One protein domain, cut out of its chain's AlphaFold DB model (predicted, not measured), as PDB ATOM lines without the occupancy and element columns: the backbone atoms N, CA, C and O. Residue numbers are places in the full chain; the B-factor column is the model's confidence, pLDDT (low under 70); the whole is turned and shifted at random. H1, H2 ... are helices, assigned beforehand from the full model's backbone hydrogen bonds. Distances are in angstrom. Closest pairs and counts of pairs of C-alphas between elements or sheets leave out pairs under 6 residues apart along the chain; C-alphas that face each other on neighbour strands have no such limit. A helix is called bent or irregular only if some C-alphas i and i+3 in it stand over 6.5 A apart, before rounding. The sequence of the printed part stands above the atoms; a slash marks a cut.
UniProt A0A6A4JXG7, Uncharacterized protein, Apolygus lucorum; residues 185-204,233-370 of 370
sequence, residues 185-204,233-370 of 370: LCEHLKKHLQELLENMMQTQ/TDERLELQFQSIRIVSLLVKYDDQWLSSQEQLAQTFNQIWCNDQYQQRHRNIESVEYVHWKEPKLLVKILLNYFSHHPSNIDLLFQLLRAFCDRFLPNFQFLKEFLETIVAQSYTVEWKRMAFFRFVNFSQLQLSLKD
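What this domain is: This is residues 185 to 204 and 233 to 370 of the 370 residues of an uncharacterized protein of Apolygus lucorum (UniProt A0A6A4JXG7). An irregular bundle of helices has H5 in its middle, with H2 and H3 packed on one side of it and H6 on the other; H1 packs across H2 and H3 at one end, H8 meets H6 at the other, and the tail of residues 362 to 370 sticks out. H1, H2, H3, H5, H6 and H7 form an up-and-down bundle, each running against the one before it in the chain, mostly crossed. The 158 printed residues hold eight named helices, H1 to H8 in order, and no named strand: all helix. The whole is compact, with a radius of gyration of the C-alphas of 16.3 A and spans of 44 by 39 by 28 A.

How they stand to each other: Start at the longest helix, H2, residues 233 to 253. It touches H5, residues 294 to 308, at a steep tilt of 40 degrees, the same way; the closest C-alphas, Ser 248 and Ile 301, are 5.6 A apart. H5 also touches H3, residues 262 to 273, at Ala 265 and Leu 302, 6.7 A between C-alphas. With H6, residues 313 to 323, H5 forms a helical hairpin, at a shallow tilt of 27 degrees, opposite ways; C-alphas 299 and 319 are closest, 6.5 A. H1, residues 185 to 204, touches H3 with residues 194 to 198 alone, closest at C-alphas 194 and 264, 6.0 A. H7, residues 332 to 345, and H5 are close but not clearly touching, C-alphas 303 and 334 being closest at 7.5 A. H8, residues 348 to 366, only just touches H6, with 3 pairs of C-alphas within 8 A, the closest being 313 and 354, 6.1 A. H4, residues 275 to 282, touches no helix. Every O i to N i+4 pair is within hydrogen-bond range in H1, H3, H4, H5 and H8; in H2 16 of 17 are, in H6 4 of 7, in H7 8 of 10.

Where its parts are: Find C-alpha 233 at (306.183, 185.965, 270.775); from there H2 runs 30.7 A to C-alpha 253. H1 begins at C-alpha 185, (285.138, 193.755, 253.514), and is 28.7 A long. H5 is 22.1 A long, and H8 runs 27.3 A to C-alpha 366 at (286.377, 161.010, 288.747).

The domain as a whole: The C-alphas of Leu 185 and Asp 370, the two farthest apart, are 52.8 A apart. Residues 205 to 232 are not printed; C-alphas 204 and 233 are 11.2 A apart across this cut. The link from H4 to H5, 11 residues, is long. Mean pLDDT of the printed part is 80.6, and residues 185 to 204, 284 and 361 to 370 of this model are under 70.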
ATOM      1  N   LEU A 185     283.921 193.529 252.732       63.03
ATOM      2  CA  LEU A 185     285.138 193.755 253.514       63.03
ATOM      3  C   LEU A 185     285.182 192.862 254.752       63.03
ATOM      4  O   LEU A 185     286.252 192.359 255.094       63.03
ATOM      5  N   CYS A 186     284.033 192.628 255.388       64.06
ATOM      6  CA  CYS A 186     283.917 191.695 256.504       64.06
ATOM      7  C   CYS A 186     284.252 190.254 256.083       64.06
ATOM      8  O   CYS A 186     284.948 189.566 256.827       64.06
ATOM      9  N   GLU A 187     283.846 189.812 254.888       66.12
ATOM     10  CA  GLU A 187     284.212 188.487 254.358       66.12
ATOM     11  C   GLU A 187     285.714 188.361 254.042       66.12
ATOM     12  O   GLU A 187     286.338 187.359 254.400       66.12
ATOM     13  N   HIS A 188     286.348 189.386 253.456       65.12
ATOM     14  CA  HIS A 188     287.807 189.379 253.253       65.12
ATOM     15  C   HIS A 188     288.571 189.356 254.584       65.12
ATOM     16  O   HIS A 188     289.513 188.581 254.764       65.12
ATOM     17  N   LEU A 189     288.130 190.175 255.540       64.44
ATOM     18  CA  LEU A 189     288.703 190.240 256.878       64.44
ATOM     19  C   LEU A 189     288.570 188.902 257.610       64.44
ATOM     20  O   LEU A 189     289.532 188.438 258.216       64.44
ATOM     21  N   LYS A 190     287.410 188.252 257.512       63.66
ATOM     22  CA  LYS A 190     287.184 186.903 258.034       63.66
ATOM     23  C   LYS A 190     288.196 185.910 257.484       63.66
ATOM     24  O   LYS A 190     288.831 185.229 258.283       63.66
ATOM     25  N   LYS A 191     288.357 185.834 256.158       66.31
ATOM     26  CA  LYS A 191     289.279 184.872 255.544       66.31
ATOM     27  C   LYS A 191     290.706 185.070 256.059       66.31
ATOM     28  O   LYS A 191     291.365 184.109 256.443       66.31
ATOM     29  N   HIS A 192     291.145 186.322 256.164       65.31
ATOM     30  CA  HIS A 192     292.465 186.634 256.699       65.31
ATOM     31  C   HIS A 192     292.608 186.282 258.189       65.31
ATOM     32  O   HIS A 192     293.617 185.719 258.605       65.31
ATOM     33  N   LEU A 193     291.594 186.585 259.008       63.62
ATOM     34  CA  LEU A 193     291.590 186.235 260.430       63.62
ATOM     35  C   LEU A 193     291.619 184.718 260.640       63.62
ATOM     36  O   LEU A 193     292.353 184.259 261.510       63.62
ATOM     37  N   GLN A 194     290.868 183.951 259.845       63.06
ATOM     38  CA  GLN A 194     290.886 182.486 259.876       63.06
ATOM     39  C   GLN A 194     292.297 181.953 259.596       63.06
ATOM     40  O   GLN A 194     292.842 181.238 260.431       63.06
ATOM     41  N   GLU A 195     292.933 182.385 258.505       64.50
ATOM     42  CA  GLU A 195     294.293 181.954 258.147       64.50
ATOM     43  C   GLU A 195     295.344 182.377 259.196       64.50
ATOM     44  O   GLU A 195     296.216 181.588 259.569       64.50
ATOM     45  N   LEU A 196     295.261 183.602 259.733       62.44
ATOM     46  CA  LEU A 196     296.153 184.065 260.807       62.44
ATOM     47  C   LEU A 196     296.007 183.223 262.076       62.44
ATOM     48  O   LEU A 196     297.007 182.837 262.687       62.44
ATOM     49  N   LEU A 197     294.770 182.967 262.498       61.44
ATOM     50  CA  LEU A 197     294.512 182.218 263.717       61.44
ATOM     51  C   LEU A 197     294.895 180.740 263.547       61.44
ATOM     52  O   LEU A 197     295.519 180.181 264.449       61.44
ATOM     53  N   GLU A 198     294.623 180.132 262.390       62.97
ATOM     54  CA  GLU A 198     295.073 178.775 262.054       62.97
ATOM     55  C   GLU A 198     296.603 178.646 262.119       62.97
ATOM     56  O   GLU A 198     297.118 177.704 262.730       62.97
ATOM     57  N   ASN A 199     297.343 179.624 261.588       59.81
ATOM     58  CA  ASN A 199     298.806 179.659 261.675       59.81
ATOM     59  C   ASN A 199     299.303 179.755 263.131       59.81
ATOM     60  O   ASN A 199     300.213 179.025 263.539       59.81
ATOM     61  N   MET A 200     298.696 180.616 263.956       53.22
ATOM     62  CA  MET A 200     299.057 180.724 265.380       53.22
ATOM     63  C   MET A 200     298.779 179.421 266.143       53.22
ATOM     64  O   MET A 200     299.578 178.998 266.981       53.22
ATOM     65  N   MET A 201     297.682 178.747 265.806       55.41
ATOM     66  CA  MET A 201     297.262 177.487 266.406       55.41
ATOM     67  C   MET A 201     298.151 176.291 266.062       55.41
ATOM     68  O   MET A 201     298.441 175.470 266.936       55.41
ATOM     69  N   GLN A 202     298.590 176.177 264.806       53.03
ATOM     70  CA  GLN A 202     299.518 175.122 264.389       53.03
ATOM     71  C   GLN A 202     300.840 175.219 265.161       53.03
ATOM     72  O   GLN A 202     301.358 174.206 265.626       53.03
ATOM     73  N   THR A 203     301.307 176.441 265.423       48.75
ATOM     74  CA  THR A 203     302.557 176.685 266.155       48.75
ATOM     75  C   THR A 203     302.441 176.394 267.663       48.75
ATOM     76  O   THR A 203     303.427 176.039 268.301       48.75
ATOM     77  N   GLN A 204     301.244 176.498 268.259       40.94
ATOM     78  CA  GLN A 204     301.011 176.137 269.670       40.94
ATOM     79  C   GLN A 204     300.927 174.616 269.898       40.94
ATOM     80  O   GLN A 204     301.326 174.128 270.959       40.94
ATOM     81  N   THR A 233     307.305 186.345 269.903       75.56
ATOM     82  CA  THR A 233     306.183 185.965 270.775       75.56
ATOM     83  C   THR A 233     305.245 187.146 271.030       75.56
ATOM     84  O   THR A 233     304.036 186.998 270.878       75.56
ATOM     85  N   ASP A 234     305.787 188.331 271.314       74.81
ATOM     86  CA  ASP A 234     304.994 189.533 271.596       74.81
ATOM     87  C   ASP A 234     304.175 189.990 270.383       74.81
ATOM     88  O   ASP A 234     303.025 190.405 270.521       74.81
ATOM     89  N   GLU A 235     304.727 189.877 269.173       70.81
ATOM     90  CA  GLU A 235     304.000 190.207 267.944       70.81
ATOM     91  C   GLU A 235     302.859 189.225 267.673       70.81
ATOM     92  O   GLU A 235     301.782 189.643 267.248       70.81
ATOM     93  N   ARG A 236     303.048 187.934 267.972       71.19
ATOM     94  CA  ARG A 236     301.981 186.925 267.863       71.19
ATOM     95  C   ARG A 236     300.860 187.183 268.865       71.19
ATOM     96  O   ARG A 236     299.689 187.147 268.495       71.19
ATOM     97  N   LEU A 237     301.212 187.479 270.117       80.62
ATOM     98  CA  LEU A 237     300.240 187.815 271.159       80.62
ATOM     99  C   LEU A 237     299.453 189.079 270.804       80.62
ATOM    100  O   LEU A 237     298.239 189.130 270.988       80.62
ATOM    101  N   GLU A 238     300.127 190.075 270.235       79.88
ATOM    102  CA  GLU A 238     299.458 191.266 269.738       79.88
ATOM    103  C   GLU A 238     298.506 190.955 268.578       79.88
ATOM    104  O   GLU A 238     297.376 191.438 268.596       79.88
ATOM    105  N   LEU A 239     298.920 190.170 267.577       76.12
ATOM    106  CA  LEU A 239     298.036 189.793 266.468       76.12
ATOM    107  C   LEU A 239     296.795 189.065 266.978       76.12
ATOM    108  O   LEU A 239     295.686 189.421 266.590       76.12
ATOM    109  N   GLN A 240     296.963 188.117 267.902       84.81
ATOM    110  CA  GLN A 240     295.848 187.439 268.560       84.81
ATOM    111  C   GLN A 240     294.893 188.439 269.222       84.81
ATOM    112  O   GLN A 240     293.682 188.392 268.987       84.81
ATOM    113  N   PHE A 241     295.429 189.384 269.995       83.38
ATOM    114  CA  PHE A 241     294.624 190.412 270.641       83.38
ATOM    115  C   PHE A 241     293.880 191.296 269.630       83.38
ATOM    116  O   PHE A 241     292.695 191.579 269.820       83.38
ATOM    117  N   GLN A 242     294.534 191.719 268.545       76.44
ATOM    118  CA  GLN A 242     293.897 192.529 267.503       76.44
ATOM    119  C   GLN A 242     292.801 191.749 266.770       76.44
ATOM    120  O   GLN A 242     291.715 192.291 266.574       76.44
ATOM    121  N   SER A 243     293.021 190.469 266.468       77.50
ATOM    122  CA  SER A 243     292.006 189.577 265.897       77.50
ATOM    123  C   SER A 243     290.773 189.467 266.798       77.50
ATOM    124  O   SER A 243     289.646 189.656 266.338       77.50
ATOM    125  N   ILE A 244     290.972 189.251 268.104       85.31
ATOM    126  CA  ILE A 244     289.887 189.213 269.097       85.31
ATOM    127  C   ILE A 244     289.162 190.566 269.164       85.31
ATOM    128  O   ILE A 244     287.935 190.615 269.218       85.31
ATOM    129  N   ARG A 245     289.881 191.692 269.136       81.19
ATOM    130  CA  ARG A 245     289.252 193.023 269.139       81.19
ATOM    131  C   ARG A 245     288.383 193.256 267.915       81.19
ATOM    132  O   ARG A 245     287.261 193.729 268.072       81.19
ATOM    133  N   ILE A 246     288.898 192.938 266.731       78.12
ATOM    134  CA  ILE A 246     288.193 193.120 265.463       78.12
ATOM    135  C   ILE A 246     286.900 192.304 265.468       78.12
ATOM    136  O   ILE A 246     285.829 192.867 265.260       78.12
ATOM    137  N   VAL A 247     286.964 191.012 265.801       81.12
ATOM    138  CA  VAL A 247     285.762 190.162 265.826       81.12
ATOM    139  C   VAL A 247     284.786 190.589 266.918       81.12
ATOM    140  O   VAL A 247     283.585 190.642 266.675       81.12
ATOM    141  N   SER A 248     285.274 190.989 268.096       85.69
ATOM    142  CA  SER A 248     284.401 191.523 269.148       85.69
ATOM    143  C   SER A 248     283.671 192.801 268.724       85.69
ATOM    144  O   SER A 248     282.625 193.102 269.302       85.69
ATOM    145  N   LEU A 249     284.222 193.580 267.791       78.00
ATOM    146  CA  LEU A 249     283.549 194.744 267.225       78.00
ATOM    147  C   LEU A 249     282.542 194.323 266.162       78.00
ATOM    148  O   LEU A 249     281.410 194.780 266.237       78.00
ATOM    149  N   LEU A 250     282.921 193.437 265.238       75.50
ATOM    150  CA  LEU A 250     282.022 192.929 264.196       75.50
ATOM    151  C   LEU A 250     280.745 192.341 264.801       75.50
ATOM    152  O   LEU A 250     279.663 192.811 264.485       75.50
ATOM    153  N   VAL A 251     280.885 191.440 265.773       82.62
ATOM    154  CA  VAL A 251     279.764 190.839 266.518       82.62
ATOM    155  C   VAL A 251     278.888 191.883 267.221       82.62
ATOM    156  O   VAL A 251     277.690 191.699 267.398       82.62
ATOM    157  N   LYS A 252     279.476 193.000 267.661       80.69
ATOM    158  CA  LYS A 252     278.721 194.080 268.304       80.69
ATOM    159  C   LYS A 252     277.877 194.875 267.296       80.69
ATOM    160  O   LYS A 252     276.872 195.454 267.703       80.69
ATOM    161  N   TYR A 253     278.312 194.965 266.039       77.44
ATOM    162  CA  TYR A 253     277.596 195.682 264.977       77.44
ATOM    163  C   TYR A 253     276.611 194.788 264.220       77.44
ATOM    164  O   TYR A 253     275.547 195.266 263.842       77.44
ATOM    165  N   ASP A 254     276.946 193.513 264.049       77.31
ATOM    166  CA  ASP A 254     276.097 192.488 263.454       77.31
ATOM    167  C   ASP A 254     276.102 191.244 264.354       77.31
ATOM    168  O   ASP A 254     277.058 190.463 264.378       77.31
ATOM    169  N   ASP A 255     275.016 191.090 265.115       84.75
ATOM    170  CA  ASP A 255     274.824 190.019 266.100       84.75
ATOM    171  C   ASP A 255     274.839 188.632 265.441       84.75
ATOM    172  O   ASP A 255     275.359 187.681 266.019       84.75
ATOM    173  N   GLN A 256     274.362 188.517 264.195       84.75
ATOM    174  CA  GLN A 256     274.289 187.241 263.482       84.75
ATOM    175  C   GLN A 256     275.572 186.905 262.720       84.75
ATOM    176  O   GLN A 256     275.738 185.754 262.307       84.75
ATOM    177  N   TRP A 257     276.499 187.855 262.570       84.44
ATOM    178  CA  TRP A 257     277.687 187.706 261.729       84.44
ATOM    179  C   TRP A 257     278.500 186.446 262.031       84.44
ATOM    180  O   TRP A 257     278.922 185.740 261.119       84.44
ATOM    181  N   LEU A 258     278.715 186.145 263.316       86.44
ATOM    182  CA  LEU A 258     279.519 184.999 263.744       86.44
ATOM    183  C   LEU A 258     278.732 183.680 263.708       86.44
ATOM    184  O   LEU A 258     279.342 182.613 263.686       86.44
ATOM    185  N   SER A 259     277.395 183.724 263.685       88.00
ATOM    186  CA  SER A 259     276.545 182.527 263.762       88.00
ATOM    187  C   SER A 259     276.783 181.549 262.605       88.00
ATOM    188  O   SER A 259     276.703 180.340 262.807       88.00
ATOM    189  N   SER A 260     277.152 182.042 261.421       80.44
ATOM    190  CA  SER A 260     277.472 181.229 260.240       80.44
ATOM    191  C   SER A 260     278.948 180.803 260.158       80.44
ATOM    192  O   SER A 260     279.330 180.071 259.248       80.44
ATOM    193  N   GLN A 261     279.789 181.232 261.105       81.25
ATOM    194  CA  GLN A 261     281.253 181.145 261.022       81.25
ATOM    195  C   GLN A 261     281.826 180.104 261.991       81.25
ATOM    196  O   GLN A 261     282.667 180.416 262.840       81.25
ATOM    197  N   GLU A 262     281.387 178.849 261.864       84.44
ATOM    198  CA  GLU A 262     281.712 177.776 262.816       84.44
ATOM    199  C   GLU A 262     283.224 177.596 263.031       84.44
ATOM    200  O   GLU A 262     283.678 177.549 264.172       84.44
ATOM    201  N   GLN A 263     284.021 177.558 261.960       78.19
ATOM    202  CA  GLN A 263     285.479 177.392 262.061       78.19
ATOM    203  C   GLN A 263     286.126 178.512 262.882       78.19
ATOM    204  O   GLN A 263     286.924 178.248 263.776       78.19
ATOM    205  N   LEU A 264     285.730 179.763 262.632       78.75
ATOM    206  CA  LEU A 264     286.265 180.920 263.345       78.75
ATOM    207  C   LEU A 264     285.879 180.881 264.835       78.75
ATOM    208  O   LEU A 264     286.715 181.134 265.705       78.75
ATOM    209  N   ALA A 265     284.632 180.513 265.142       86.00
ATOM    210  CA  ALA A 265     284.173 180.327 266.515       86.00
ATOM    211  C   ALA A 265     284.928 179.191 267.229       86.00
ATOM    212  O   ALA A 265     285.334 179.350 268.382       86.00
ATOM    213  N   GLN A 266     285.181 178.069 266.543       84.94
ATOM    214  CA  GLN A 266     285.982 176.959 267.068       84.94
ATOM    215  C   GLN A 266     287.421 177.390 267.371       84.94
ATOM    216  O   GLN A 266     287.952 177.032 268.423       84.94
ATOM    217  N   THR A 267     288.030 178.210 266.514       81.62
ATOM    218  CA  THR A 267     289.366 178.759 266.751       81.62
ATOM    219  C   THR A 267     289.417 179.635 268.005       81.62
ATOM    220  O   THR A 267     290.277 179.439 268.866       81.62
ATOM    221  N   PHE A 268     288.464 180.555 268.177       87.62
ATOM    222  CA  PHE A 268     288.373 181.354 269.405       87.62
ATOM    223  C   PHE A 268     288.132 180.492 270.645       87.62
ATOM    224  O   PHE A 268     288.708 180.752 271.704       87.62
ATOM    225  N   ASN A 269     287.335 179.434 270.511       91.50
ATOM    226  CA  ASN A 269     287.096 178.499 271.596       91.50
ATOM    227  C   ASN A 269     288.374 177.737 271.983       91.50
ATOM    228  O   ASN A 269     288.655 177.540 273.162       91.50
ATOM    229  N   GLN A 270     289.199 177.362 271.005       87.44
ATOM    230  CA  GLN A 270     290.485 176.717 271.254       87.44
ATOM    231  C   GLN A 270     291.480 177.660 271.942       87.44
ATOM    232  O   GLN A 270     292.178 177.218 272.854       87.44
ATOM    233  N   ILE A 271     291.505 178.950 271.582       88.44
ATOM    234  CA  ILE A 271     292.294 179.966 272.306       88.44
ATOM    235  C   ILE A 271     291.820 180.058 273.759       88.44
ATOM    236  O   ILE A 271     292.633 180.012 274.678       88.44
ATOM    237  N   TRP A 272     290.504 180.141 273.974       93.88
ATOM    238  CA  TRP A 272     289.925 180.201 275.315       93.88
ATOM    239  C   TRP A 272     290.239 178.943 276.131       93.88
ATOM    240  O   TRP A 272     290.569 179.034 277.309       93.88
ATOM    241  N   CYS A 273     290.198 177.762 275.521       89.62
ATOM    242  CA  CYS A 273     290.441 176.502 276.215       89.62
ATOM    243  C   CYS A 273     291.928 176.156 276.399       89.62
ATOM    244  O   CYS A 273     292.218 175.167 277.072       89.62
ATOM    245  N   ASN A 274     292.854 176.935 275.833       87.88
ATOM    246  CA  ASN A 274     294.291 176.693 275.914       87.88
ATOM    247  C   ASN A 274     294.841 176.994 277.324       87.88
ATOM    248  O   ASN A 274     294.745 178.117 277.816       87.88
ATOM    249  N   ASP A 275     295.487 176.013 277.957       86.19
ATOM    250  CA  ASP A 275     296.003 176.153 279.326       86.19
ATOM    251  C   ASP A 275     297.115 177.205 279.459       86.19
ATOM    252  O   ASP A 275     297.167 177.915 280.461       86.19
ATOM    253  N   GLN A 276     297.978 177.370 278.450       86.00
ATOM    254  CA  GLN A 276     299.004 178.423 278.450       86.00
ATOM    255  C   GLN A 276     298.362 179.814 278.389       86.00
ATOM    256  O   GLN A 276     298.806 180.734 279.077       86.00
ATOM    257  N   TYR A 277     297.290 179.972 277.604       88.81
ATOM    258  CA  TYR A 277     296.514 181.211 277.565       88.81
ATOM    259  C   TYR A 277     295.900 181.525 278.936       88.81
ATOM    260  O   TYR A 277     296.026 182.653 279.421       88.81
ATOM    261  N   GLN A 278     295.286 180.523 279.574       89.00
ATOM    262  CA  GLN A 278     294.668 180.645 280.898       89.00
ATOM    263  C   GLN A 278     295.707 181.015 281.971       89.00
ATOM    264  O   GLN A 278     295.511 181.964 282.729       89.00
ATOM    265  N   GLN A 279     296.853 180.327 281.989       86.88
ATOM    266  CA  GLN A 279     297.951 180.596 282.924       86.88
ATOM    267  C   GLN A 279     298.524 182.007 282.762       86.88
ATOM    268  O   GLN A 279     298.723 182.705 283.758       86.88
ATOM    269  N   ARG A 280     298.738 182.451 281.516       87.31
ATOM    270  CA  ARG A 280     299.230 183.798 281.204       87.31
ATOM    271  C   ARG A 280     298.294 184.870 281.764       87.31
ATOM    272  O   ARG A 280     298.721 185.725 282.527       87.31
ATOM    273  N   HIS A 281     297.000 184.787 281.456       88.00
ATOM    274  CA  HIS A 281     296.009 185.783 281.893       88.00
ATOM    275  C   HIS A 281     295.615 185.691 283.376       88.00
ATOM    276  O   HIS A 281     294.989 186.616 283.895       88.00
ATOM    277  N   ARG A 282     296.021 184.623 284.075       83.62
ATOM    278  CA  ARG A 282     295.954 184.518 285.541       83.62
ATOM    279  C   ARG A 282     297.094 185.270 286.235       83.62
ATOM    280  O   ARG A 282     296.903 185.772 287.342       83.62
ATOM    281  N   ASN A 283     298.272 185.342 285.616       81.19
ATOM    282  CA  ASN A 283     299.421 186.053 286.166       81.19
ATOM    283  C   ASN A 283     299.518 187.466 285.570       81.19
ATOM    284  O   ASN A 283     300.139 187.674 284.528       81.19
ATOM    285  N   ILE A 284     298.915 188.440 286.260       69.75
ATOM    286  CA  ILE A 284     298.802 189.842 285.816       69.75
ATOM    287  C   ILE A 284     300.174 190.459 285.490       69.75
ATOM    288  O   ILE A 284     300.270 191.255 284.560       69.75
ATOM    289  N   GLU A 285     301.236 190.062 286.198       73.19
ATOM    290  CA  GLU A 285     302.599 190.566 285.968       73.19
ATOM    291  C   GLU A 285     303.200 190.084 284.641       73.19
ATOM    292  O   GLU A 285     304.114 190.711 284.114       73.19
ATOM    293  N   SER A 286     302.677 188.993 284.072       72.50
ATOM    294  CA  SER A 286     303.170 188.422 282.814       72.50
ATOM    295  C   SER A 286     302.483 188.982 281.564       72.50
ATOM    296  O   SER A 286     302.850 188.611 280.450       72.50
ATOM    297  N   VAL A 287     301.482 189.858 281.726       78.06
ATOM    298  CA  VAL A 287     300.660 190.378 280.624       78.06
ATOM    299  C   VAL A 287     300.772 191.893 280.536       78.06
ATOM    300  O   VAL A 287     300.476 192.604 281.496       78.06
ATOM    301  N   GLU A 288     301.127 192.401 279.354       77.00
ATOM    302  CA  GLU A 288     301.103 193.837 279.088       77.00
ATOM    303  C   GLU A 288     299.699 194.417 279.315       77.00
ATOM    304  O   GLU A 288     298.687 193.821 278.934       77.00
ATOM    305  N   TYR A 289     299.626 195.627 279.879       79.19
ATOM    306  CA  TYR A 289     298.353 196.265 280.242       79.19
ATOM    307  C   TYR A 289     297.353 196.348 279.074       79.19
ATOM    308  O   TYR A 289     296.136 196.313 279.278       79.19
ATOM    309  N   VAL A 290     297.864 196.456 277.842       75.25
ATOM    310  CA  VAL A 290     297.064 196.523 276.616       75.25
ATOM    311  C   VAL A 290     296.240 195.254 276.393       75.25
ATOM    312  O   VAL A 290     295.116 195.349 275.901       75.25
ATOM    313  N   HIS A 291     296.738 194.086 276.810       84.94
ATOM    314  CA  HIS A 291     296.098 192.786 276.585       84.94
ATOM    315  C   HIS A 291     295.180 192.358 277.732       84.94
ATOM    316  O   HIS A 291     294.440 191.391 277.590       84.94
ATOM    317  N   TRP A 292     295.120 193.093 278.846       87.25
ATOM    318  CA  TRP A 292     294.287 192.712 279.997       87.25
ATOM    319  C   TRP A 292     292.796 192.558 279.675       87.25
ATOM    320  O   TRP A 292     292.086 191.833 280.364       87.25
ATOM    321  N   LYS A 293     292.288 193.234 278.635       89.00
ATOM    322  CA  LYS A 293     290.883 193.123 278.205       89.00
ATOM    323  C   LYS A 293     290.607 191.909 277.314       89.00
ATOM    324  O   LYS A 293     289.436 191.612 277.083       89.00
ATOM    325  N   GLU A 294     291.640 191.231 276.822       92.06
ATOM    326  CA  GLU A 294     291.539 190.117 275.874       92.06
ATOM    327  C   GLU A 294     290.568 189.014 276.345       92.06
ATOM    328  O   GLU A 294     289.638 188.719 275.588       92.06
ATOM    329  N   PRO A 295     290.624 188.507 277.602       94.06
ATOM    330  CA  PRO A 295     289.685 187.485 278.080       94.06
ATOM    331  C   PRO A 295     288.223 187.928 278.009       94.06
ATOM    332  O   PRO A 295     287.348 187.164 277.611       94.06
ATOM    333  N   LYS A 296     287.945 189.192 278.347       94.06
ATOM    334  CA  LYS A 296     286.585 189.742 278.321       94.06
ATOM    335  C   LYS A 296     286.017 189.799 276.910       94.06
ATOM    336  O   LYS A 296     284.837 189.519 276.726       94.06
ATOM    337  N   LEU A 297     286.830 190.212 275.940       94.44
ATOM    338  CA  LEU A 297     286.417 190.286 274.538       94.44
ATOM    339  C   LEU A 297     286.198 188.881 273.972       94.44
ATOM    340  O   LEU A 297     285.171 188.637 273.348       94.44
ATOM    341  N   LEU A 298     287.101 187.947 274.277       95.31
ATOM    342  CA  LEU A 298     287.007 186.563 273.826       95.31
ATOM    343  C   LEU A 298     285.743 185.862 274.348       95.31
ATOM    344  O   LEU A 298     285.001 185.267 273.569       95.31
ATOM    345  N   VAL A 299     285.431 186.004 275.641       96.62
ATOM    346  CA  VAL A 299     284.204 185.437 276.227       96.62
ATOM    347  C   VAL A 299     282.948 186.080 275.632       96.62
ATOM    348  O   VAL A 299     281.954 185.391 275.443       96.62
ATOM    349  N   LYS A 300     282.972 187.374 275.281       95.94
ATOM    350  CA  LYS A 300     281.838 188.025 274.600       95.94
ATOM    351  C   LYS A 300     281.582 187.464 273.203       95.94
ATOM    352  O   LYS A 300     280.427 187.228 272.870       95.94
ATOM    353  N   ILE A 301     282.638 187.245 272.418       94.44
ATOM    354  CA  ILE A 301     282.555 186.631 271.082       94.44
ATOM    355  C   ILE A 301     281.908 185.249 271.184       94.44
ATOM    356  O   ILE A 301     280.917 184.967 270.518       94.44
ATOM    357  N   LEU A 302     282.437 184.404 272.070       97.25
ATOM    358  CA  LEU A 302     281.955 183.035 272.240       97.25
ATOM    359  C   LEU A 302     280.541 182.972 272.829       97.25
ATOM    360  O   LEU A 302     279.763 182.097 272.453       97.25
ATOM    361  N   LEU A 303     280.182 183.904 273.717       97.06
ATOM    362  CA  LEU A 303     278.831 183.993 274.267       97.06
ATOM    363  C   LEU A 303     277.800 184.412 273.210       97.06
ATOM    364  O   LEU A 303     276.703 183.856 273.186       97.06
ATOM    365  N   ASN A 304     278.141 185.356 272.327       95.88
ATOM    366  CA  ASN A 304     277.286 185.689 271.186       95.88
ATOM    367  C   ASN A 304     277.111 184.464 270.272       95.88
ATOM    368  O   ASN A 304     275.976 184.086 270.003       95.88
ATOM    369  N   TYR A 305     278.193 183.759 269.910       96.19
ATOM    370  CA  TYR A 305     278.079 182.530 269.113       96.19
ATOM    371  C   TYR A 305     277.155 181.494 269.770       96.19
ATOM    372  O   TYR A 305     276.254 180.961 269.126       96.19
ATOM    373  N   PHE A 306     277.324 181.248 271.074       96.25
ATOM    374  CA  PHE A 306     276.454 180.346 271.832       96.25
ATOM    375  C   PHE A 306     274.980 180.782 271.816       96.25
ATOM    376  O   PHE A 306     274.095 179.932 271.767       96.25
ATOM    377  N   SER A 307     274.700 182.088 271.824       94.44
ATOM    378  CA  SER A 307     273.328 182.616 271.827       94.44
ATOM    379  C   SER A 307     272.554 182.263 270.549       94.44
ATOM    380  O   SER A 307     271.337 182.099 270.605       94.44
ATOM    381  N   HIS A 308     273.249 182.057 269.425       94.19
ATOM    382  CA  HIS A 308     272.659 181.555 268.176       94.19
ATOM    383  C   HIS A 308     272.699 180.024 268.049       94.19
ATOM    384  O   HIS A 308     271.979 179.457 267.230       94.19
ATOM    385  N   HIS A 309     273.492 179.349 268.887       92.81
ATOM    386  CA  HIS A 309     273.678 177.894 268.899       92.81
ATOM    387  C   HIS A 309     273.464 177.303 270.304       92.81
ATOM    388  O   HIS A 309     274.368 176.662 270.852       92.81
ATOM    389  N   PRO A 310     272.275 177.479 270.918       91.12
ATOM    390  CA  PRO A 310     272.044 177.123 272.320       91.12
ATOM    391  C   PRO A 310     272.156 175.617 272.594       91.12
ATOM    392  O   PRO A 310     272.285 175.209 273.745       91.12
ATOM    393  N   SER A 311     272.123 174.767 271.566       90.12
ATOM    394  CA  SER A 311     272.361 173.324 271.691       90.12
ATOM    395  C   SER A 311     273.811 172.978 272.059       90.12
ATOM    396  O   SER A 311     274.055 171.891 272.584       90.12
ATOM    397  N   ASN A 312     274.771 173.887 271.847       90.94
ATOM    398  CA  ASN A 312     276.183 173.680 272.168       90.94
ATOM    399  C   ASN A 312     276.473 173.916 273.663       90.94
ATOM    400  O   ASN A 312     277.140 174.869 274.062       90.94
ATOM    401  N   ILE A 313     275.949 173.028 274.507       90.25
ATOM    402  CA  ILE A 313     276.089 173.087 275.971       90.25
ATOM    403  C   ILE A 313     277.565 173.047 276.404       90.25
ATOM    404  O   ILE A 313     277.937 173.693 277.383       90.25
ATOM    405  N   ASP A 314     278.415 172.325 275.667       90.00
ATOM    406  CA  ASP A 314     279.847 172.226 275.970       90.00
ATOM    407  C   ASP A 314     280.539 173.588 275.921       90.00
ATOM    408  O   ASP A 314     281.331 173.905 276.811       90.00
ATOM    409  N   LEU A 315     280.192 174.421 274.934       92.88
ATOM    410  CA  LEU A 315     280.705 175.784 274.842       92.88
ATOM    411  C   LEU A 315     280.293 176.621 276.055       92.88
ATOM    412  O   LEU A 315     281.127 177.333 276.617       92.88
ATOM    413  N   LEU A 316     279.041 176.510 276.513       92.38
ATOM    414  CA  LEU A 316     278.604 177.233 277.708       92.38
ATOM    415  C   LEU A 316     279.442 176.840 278.930       92.38
ATOM    416  O   LEU A 316     279.879 177.714 279.675       92.38
ATOM    417  N   PHE A 317     279.725 175.550 279.116       90.12
ATOM    418  CA  PHE A 317     280.575 175.082 280.215       90.12
ATOM    419  C   PHE A 317     282.029 175.517 280.080       90.12
ATOM    420  O   PHE A 317     282.656 175.863 281.080       90.12
ATOM    421  N   GLN A 318     282.560 175.575 278.862       91.12
ATOM    422  CA  GLN A 318     283.880 176.151 278.621       91.12
ATOM    423  C   GLN A 318     283.914 177.629 279.030       91.12
ATOM    424  O   GLN A 318     284.883 178.051 279.661       91.12
ATOM    425  N   LEU A 319     282.855 178.408 278.777       93.69
ATOM    426  CA  LEU A 319     282.768 179.809 279.216       93.69
ATOM    427  C   LEU A 319     282.720 179.959 280.740       93.69
ATOM    428  O   LEU A 319     283.239 180.947 281.259       93.69
ATOM    429  N   LEU A 320     282.192 178.973 281.475       90.06
ATOM    430  CA  LEU A 320     282.178 179.002 282.945       90.06
ATOM    431  C   LEU A 320     283.580 179.007 283.569       90.06
ATOM    432  O   LEU A 320     283.716 179.452 284.709       90.06
ATOM    433  N   ARG A 321     284.632 178.630 282.823       88.69
ATOM    434  CA  ARG A 321     286.036 178.811 283.248       88.69
ATOM    435  C   ARG A 321     286.347 180.257 283.650       88.69
ATOM    436  O   ARG A 321     287.184 180.479 284.518       88.69
ATOM    437  N   ALA A 322     285.617 181.229 283.102       89.62
ATOM    438  CA  ALA A 322     285.724 182.644 283.454       89.62
ATOM    439  C   ALA A 322     285.456 182.924 284.947       89.62
ATOM    440  O   ALA A 322     285.899 183.948 285.464       89.62
ATOM    441  N   PHE A 323     284.744 182.023 285.634       88.69
ATOM    442  CA  PHE A 323     284.464 182.090 287.070       88.69
ATOM    443  C   PHE A 323     285.325 181.136 287.909       88.69
ATOM    444  O   PHE A 323     285.292 181.212 289.135       88.69
ATOM    445  N   CYS A 324     286.079 180.235 287.272       82.50
ATOM    446  CA  CYS A 324     286.949 179.281 287.960       82.50
ATOM    447  C   CYS A 324     288.299 179.899 288.347       82.50
ATOM    448  O   CYS A 324     288.886 179.501 289.352       82.50
ATOM    449  N   ASP A 325     288.771 180.884 287.582       75.94
ATOM    450  CA  ASP A 325     290.061 181.540 287.786       75.94
ATOM    451  C   ASP A 325     289.922 183.039 288.097       75.94
ATOM    452  O   ASP A 325     288.937 183.701 287.762       75.94
ATOM    453  N   ARG A 326     290.947 183.603 288.751       79.62
ATOM    454  CA  ARG A 326     291.037 185.045 289.024       79.62
ATOM    455  C   ARG A 326     291.561 185.788 287.802       79.62
ATOM    456  O   ARG A 326     292.758 186.022 287.672       79.62
ATOM    457  N   PHE A 327     290.645 186.189 286.936       84.31
ATOM    458  CA  PHE A 327     290.921 187.126 285.854       84.31
ATOM    459  C   PHE A 327     290.788 188.580 286.313       84.31
ATOM    460  O   PHE A 327     289.984 188.892 287.192       84.31
ATOM    461  N   LEU A 328     291.531 189.490 285.672       82.50
ATOM    462  CA  LEU A 328     291.389 190.927 285.921       82.50
ATOM    463  C   LEU A 328     290.034 191.482 285.430       82.50
ATOM    464  O   LEU A 328     289.406 192.254 286.159       82.50
ATOM    465  N   PRO A 329     289.540 191.143 284.220       85.25
ATOM    466  CA  PRO A 329     288.241 191.635 283.784       85.25
ATOM    467  C   PRO A 329     287.076 190.997 284.539       85.25
ATOM    468  O   PRO A 329     287.026 189.789 284.733       85.25
ATOM    469  N   ASN A 330     286.066 191.810 284.851       87.81
ATOM    470  CA  ASN A 330     284.790 191.311 285.355       87.81
ATOM    471  C   ASN A 330     283.920 190.737 284.214       87.81
ATOM    472  O   ASN A 330     283.678 191.415 283.201       87.81
ATOM    473  N   PHE A 331     283.399 189.529 284.435       93.50
ATOM    474  CA  PHE A 331     282.490 188.785 283.559       93.50
ATOM    475  C   PHE A 331     281.008 188.902 283.951       93.50
ATOM    476  O   PHE A 331     280.215 188.012 283.662       93.50
ATOM    477  N   GLN A 332     280.609 190.016 284.568       92.88
ATOM    478  CA  GLN A 332     279.221 190.288 284.962       92.88
ATOM    479  C   GLN A 332     278.195 190.015 283.846       92.88
ATOM    480  O   GLN A 332     277.147 189.448 284.115       92.88
ATOM    481  N   PHE A 333     278.524 190.321 282.589       94.69
ATOM    482  CA  PHE A 333     277.652 190.049 281.439       94.69
ATOM    483  C   PHE A 333     277.355 188.549 281.241       94.69
ATOM    484  O   PHE A 333     276.250 188.187 280.850       94.69
ATOM    485  N   LEU A 334     278.325 187.668 281.514       95.19
ATOM    486  CA  LEU A 334     278.132 186.220 281.438       95.19
ATOM    487  C   LEU A 334     277.266 185.743 282.608       95.19
ATOM    488  O   LEU A 334     276.410 184.883 282.430       95.19
ATOM    489  N   LYS A 335     277.451 186.335 283.794       92.69
ATOM    490  CA  LYS A 335     276.619 186.047 284.967       92.69
ATOM    491  C   LYS A 335     275.162 186.446 284.717       92.69
ATOM    492  O   LYS A 335     274.270 185.630 284.912       92.69
ATOM    493  N   GLU A 336     274.940 187.656 284.210       94.31
ATOM    494  CA  GLU A 336     273.614 188.147 283.825       94.31
ATOM    495  C   GLU A 336     272.971 187.244 282.775       94.31
ATOM    496  O   GLU A 336     271.809 186.884 282.927       94.31
ATOM    497  N   PHE A 337     273.715 186.803 281.759       94.56
ATOM    498  CA  PHE A 337     273.203 185.855 280.768       94.56
ATOM    499  C   PHE A 337     272.728 184.538 281.405       94.56
ATOM    500  O   PHE A 337     271.641 184.053 281.089       94.56
ATOM    501  N   LEU A 338     273.499 183.968 282.335       92.00
ATOM    502  CA  LEU A 338     273.109 182.742 283.038       92.00
ATOM    503  C   LEU A 338     271.855 182.952 283.904       92.00
ATOM    504  O   LEU A 338     270.953 182.115 283.899       92.00
ATOM    505  N   GLU A 339     271.776 184.071 284.622       91.38
ATOM    506  CA  GLU A 339     270.687 184.374 285.563       91.38
ATOM    507  C   GLU A 339     269.394 184.842 284.884       91.38
ATOM    508  O   GLU A 339     268.307 184.620 285.416       91.38
ATOM    509  N   THR A 340     269.487 185.494 283.725       91.81
ATOM    510  CA  THR A 340     268.331 186.084 283.030       91.81
ATOM    511  C   THR A 340     267.909 185.256 281.825       91.81
ATOM    512  O   THR A 340     266.750 184.864 281.714       91.81
ATOM    513  N   ILE A 341     268.839 184.897 280.944       89.94
ATOM    514  CA  ILE A 341     268.511 184.169 279.718       89.94
ATOM    515  C   ILE A 341     268.375 182.678 280.018       89.94
ATOM    516  O   ILE A 341     267.302 182.103 279.830       89.94
ATOM    517  N   VAL A 342     269.415 182.045 280.564       88.81
ATOM    518  CA  VAL A 342     269.393 180.590 280.792       88.81
ATOM    519  C   VAL A 342     268.401 180.218 281.894       88.81
ATOM    520  O   VAL A 342     267.565 179.334 281.705       88.81
ATOM    521  N   ALA A 343     268.447 180.887 283.049       85.25
ATOM    522  CA  ALA A 343     267.592 180.516 284.172       85.25
ATOM    523  C   ALA A 343     266.111 180.855 283.940       85.25
ATOM    524  O   ALA A 343     265.257 180.060 284.338       85.25
ATOM    525  N   GLN A 344     265.782 181.969 283.277       90.25
ATOM    526  CA  GLN A 344     264.386 182.419 283.155       90.25
ATOM    527  C   GLN A 344     263.763 182.086 281.798       90.25
ATOM    528  O   GLN A 344     262.585 181.744 281.755       90.25
ATOM    529  N   SER A 345     264.536 182.131 280.707       89.88
ATOM    530  CA  SER A 345     263.987 182.031 279.345       89.88
ATOM    531  C   SER A 345     264.126 180.637 278.727       89.88
ATOM    532  O   SER A 345     263.266 180.226 277.951       89.88
ATOM    533  N   TYR A 346     265.182 179.880 279.052       91.50
ATOM    534  CA  TYR A 346     265.375 178.547 278.464       91.50
ATOM    535  C   TYR A 346     264.416 177.504 279.053       91.50
ATOM    536  O   TYR A 346     264.061 177.540 280.241       91.50
ATOM    537  N   THR A 347     264.021 176.546 278.212       92.75
ATOM    538  CA  THR A 347     263.042 175.509 278.555       92.75
ATOM    539  C   THR A 347     263.562 174.545 279.620       92.75
ATOM    540  O   THR A 347     264.769 174.408 279.856       92.75
ATOM    541  N   VAL A 348     262.637 173.848 280.281       90.44
ATOM    542  CA  VAL A 348     262.972 172.832 281.289       90.44
ATOM    543  C   VAL A 348     263.750 171.680 280.652       90.44
ATOM    544  O   VAL A 348     264.709 171.187 281.240       90.44
ATOM    545  N   GLU A 349     263.391 171.289 279.431       89.75
ATOM    546  CA  GLU A 349     264.065 170.252 278.648       89.75
ATOM    547  C   GLU A 349     265.531 170.618 278.410       89.75
ATOM    548  O   GLU A 349     266.422 169.811 278.682       89.75
ATOM    549  N   TRP A 350     265.793 171.858 277.991       93.12
ATOM    550  CA  TRP A 350     267.151 172.343 277.777       93.12
ATOM    551  C   TRP A 350     267.965 172.317 279.078       93.12
ATOM    552  O   TRP A 350     269.081 171.796 279.114       93.12
ATOM    553  N   LYS A 351     267.384 172.799 280.185       88.00
ATOM    554  CA  LYS A 351     268.037 172.794 281.508       88.00
ATOM    555  C   LYS A 351     268.365 171.377 281.980       88.00
ATOM    556  O   LYS A 351     269.433 171.151 282.546       88.00
ATOM    557  N   ARG A 352     267.485 170.406 281.707       83.56
ATOM    558  CA  ARG A 352     267.739 168.982 281.979       83.56
ATOM    559  C   ARG A 352     268.900 168.450 281.144       83.56
ATOM    560  O   ARG A 352     269.763 167.777 281.699       83.56
ATOM    561  N   MET A 353     268.958 168.769 279.850       85.69
ATOM    562  CA  MET A 353     270.087 168.384 278.993       85.69
ATOM    563  C   MET A 353     271.409 168.952 279.516       85.69
ATOM    564  O   MET A 353     272.389 168.213 279.620       85.69
ATOM    565  N   ALA A 354     271.425 170.230 279.905       86.06
ATOM    566  CA  ALA A 354     272.601 170.860 280.494       86.06
ATOM    567  C   ALA A 354     273.032 170.154 281.786       86.06
ATOM    568  O   ALA A 354     274.197 169.782 281.928       86.06
ATOM    569  N   PHE A 355     272.092 169.872 282.689       82.25
ATOM    570  CA  PHE A 355     272.376 169.130 283.917       82.25
ATOM    571  C   PHE A 355     272.995 167.750 283.644       82.25
ATOM    572  O   PHE A 355     274.038 167.423 284.206       82.25
ATOM    573  N   PHE A 356     272.413 166.952 282.742       81.75
ATOM    574  CA  PHE A 356     272.977 165.640 282.403       81.75
ATOM    575  C   PHE A 356     274.364 165.748 281.768       81.75
ATOM    576  O   PHE A 356     275.245 164.943 282.071       81.75
ATOM    577  N   ARG A 357     274.596 166.769 280.935       83.31
ATOM    578  CA  ARG A 357     275.922 167.015 280.365       83.31
ATOM    579  C   ARG A 357     276.952 167.332 281.452       83.31
ATOM    580  O   ARG A 357     278.059 166.802 281.394       83.31
ATOM    581  N   PHE A 358     276.582 168.123 282.460       79.44
ATOM    582  CA  PHE A 358     277.440 168.438 283.608       79.44
ATOM    583  C   PHE A 358     277.780 167.191 284.441       79.44
ATOM    584  O   PHE A 358     278.940 166.983 284.805       79.44
ATOM    585  N   VAL A 359     276.787 166.335 284.706       74.38
ATOM    586  CA  VAL A 359     276.987 165.073 285.437       74.38
ATOM    587  C   VAL A 359     277.961 164.160 284.691       74.38
ATOM    588  O   VAL A 359     278.919 163.678 285.293       74.38
ATOM    589  N   ASN A 360     277.781 163.992 283.377       76.62
ATOM    590  CA  ASN A 360     278.679 163.180 282.551       76.62
ATOM    591  C   ASN A 360     280.118 163.719 282.572       76.62
ATOM    592  O   ASN A 360     281.066 162.948 282.710       76.62
ATOM    593  N   PHE A 361     280.288 165.041 282.488       68.06
ATOM    594  CA  PHE A 361     281.604 165.676 282.571       68.06
ATOM    595  C   PHE A 361     282.276 165.440 283.935       68.06
ATOM    596  O   PHE A 361     283.469 165.152 284.004       68.06
ATOM    597  N   SER A 362     281.500 165.502 285.020       60.91
ATOM    598  CA  SER A 362     281.989 165.297 286.389       60.91
ATOM    599  C   SER A 362     282.374 163.837 286.667       60.91
ATOM    600  O   SER A 362     283.373 163.579 287.333       60.91
ATOM    601  N   GLN A 363     281.620 162.874 286.126       56.53
ATOM    602  CA  GLN A 363     281.921 161.442 286.250       56.53
ATOM    603  C   GLN A 363     283.198 161.051 285.494       56.53
ATOM    604  O   GLN A 363     284.022 160.320 286.040       56.53
ATOM    605  N   LEU A 364     283.414 161.602 284.293       55.50
ATOM    606  CA  LEU A 364     284.646 161.406 283.515       55.50
ATOM    607  C   LEU A 364     285.904 161.907 284.246       55.50
ATOM    608  O   LEU A 364     286.969 161.310 284.115       55.50
ATOM    609  N   GLN A 365     285.804 162.984 285.033       48.81
ATOM    610  CA  GLN A 365     286.931 163.479 285.837       48.81
ATOM    611  C   GLN A 365     287.214 162.637 287.088       48.81
ATOM    612  O   GLN A 365     288.349 162.642 287.570       48.81
ATOM    613  N   LEU A 366     286.213 161.931 287.620       44.38
ATOM    614  CA  LEU A 366     286.377 161.010 288.747       44.38
ATOM    615  C   LEU A 366     287.017 159.689 288.293       44.38
ATOM    616  O   LEU A 366     287.947 159.231 288.939       44.38
ATOM    617  N   SER A 367     286.624 159.152 287.133       42.28
ATOM    618  CA  SER A 367     287.187 157.906 286.583       42.28
ATOM    619  C   SER A 367     288.624 158.013 286.050       42.28
ATOM    620  O   SER A 367     289.215 157.000 285.711       42.28
ATOM    621  N   LEU A 368     289.168 159.226 285.900       43.00
ATOM    622  CA  LEU A 368     290.566 159.468 285.495       43.00
ATOM    623  C   LEU A 368     291.515 159.631 286.696       43.00
ATOM    624  O   LEU A 368     292.706 159.879 286.504       43.00
ATOM    625  N   LYS A 369     290.985 159.575 287.925       42.91
ATOM    626  CA  LYS A 369     291.753 159.659 289.177       42.91
ATOM    627  C   LYS A 369     291.903 158.313 289.897       42.91
ATOM    628  O   LYS A 369     292.639 158.273 290.881       42.91
ATOM    629  N   ASP A 370     291.245 157.275 289.389       35.50
ATOM    630  CA  ASP A 370     291.453 155.864 289.731       35.50
ATOM    631  C   ASP A 370     292.331 155.214 288.651       35.50
ATOM    632  O   ASP A 370     293.160 154.343 289.006       35.50
TER     633      ASP A 370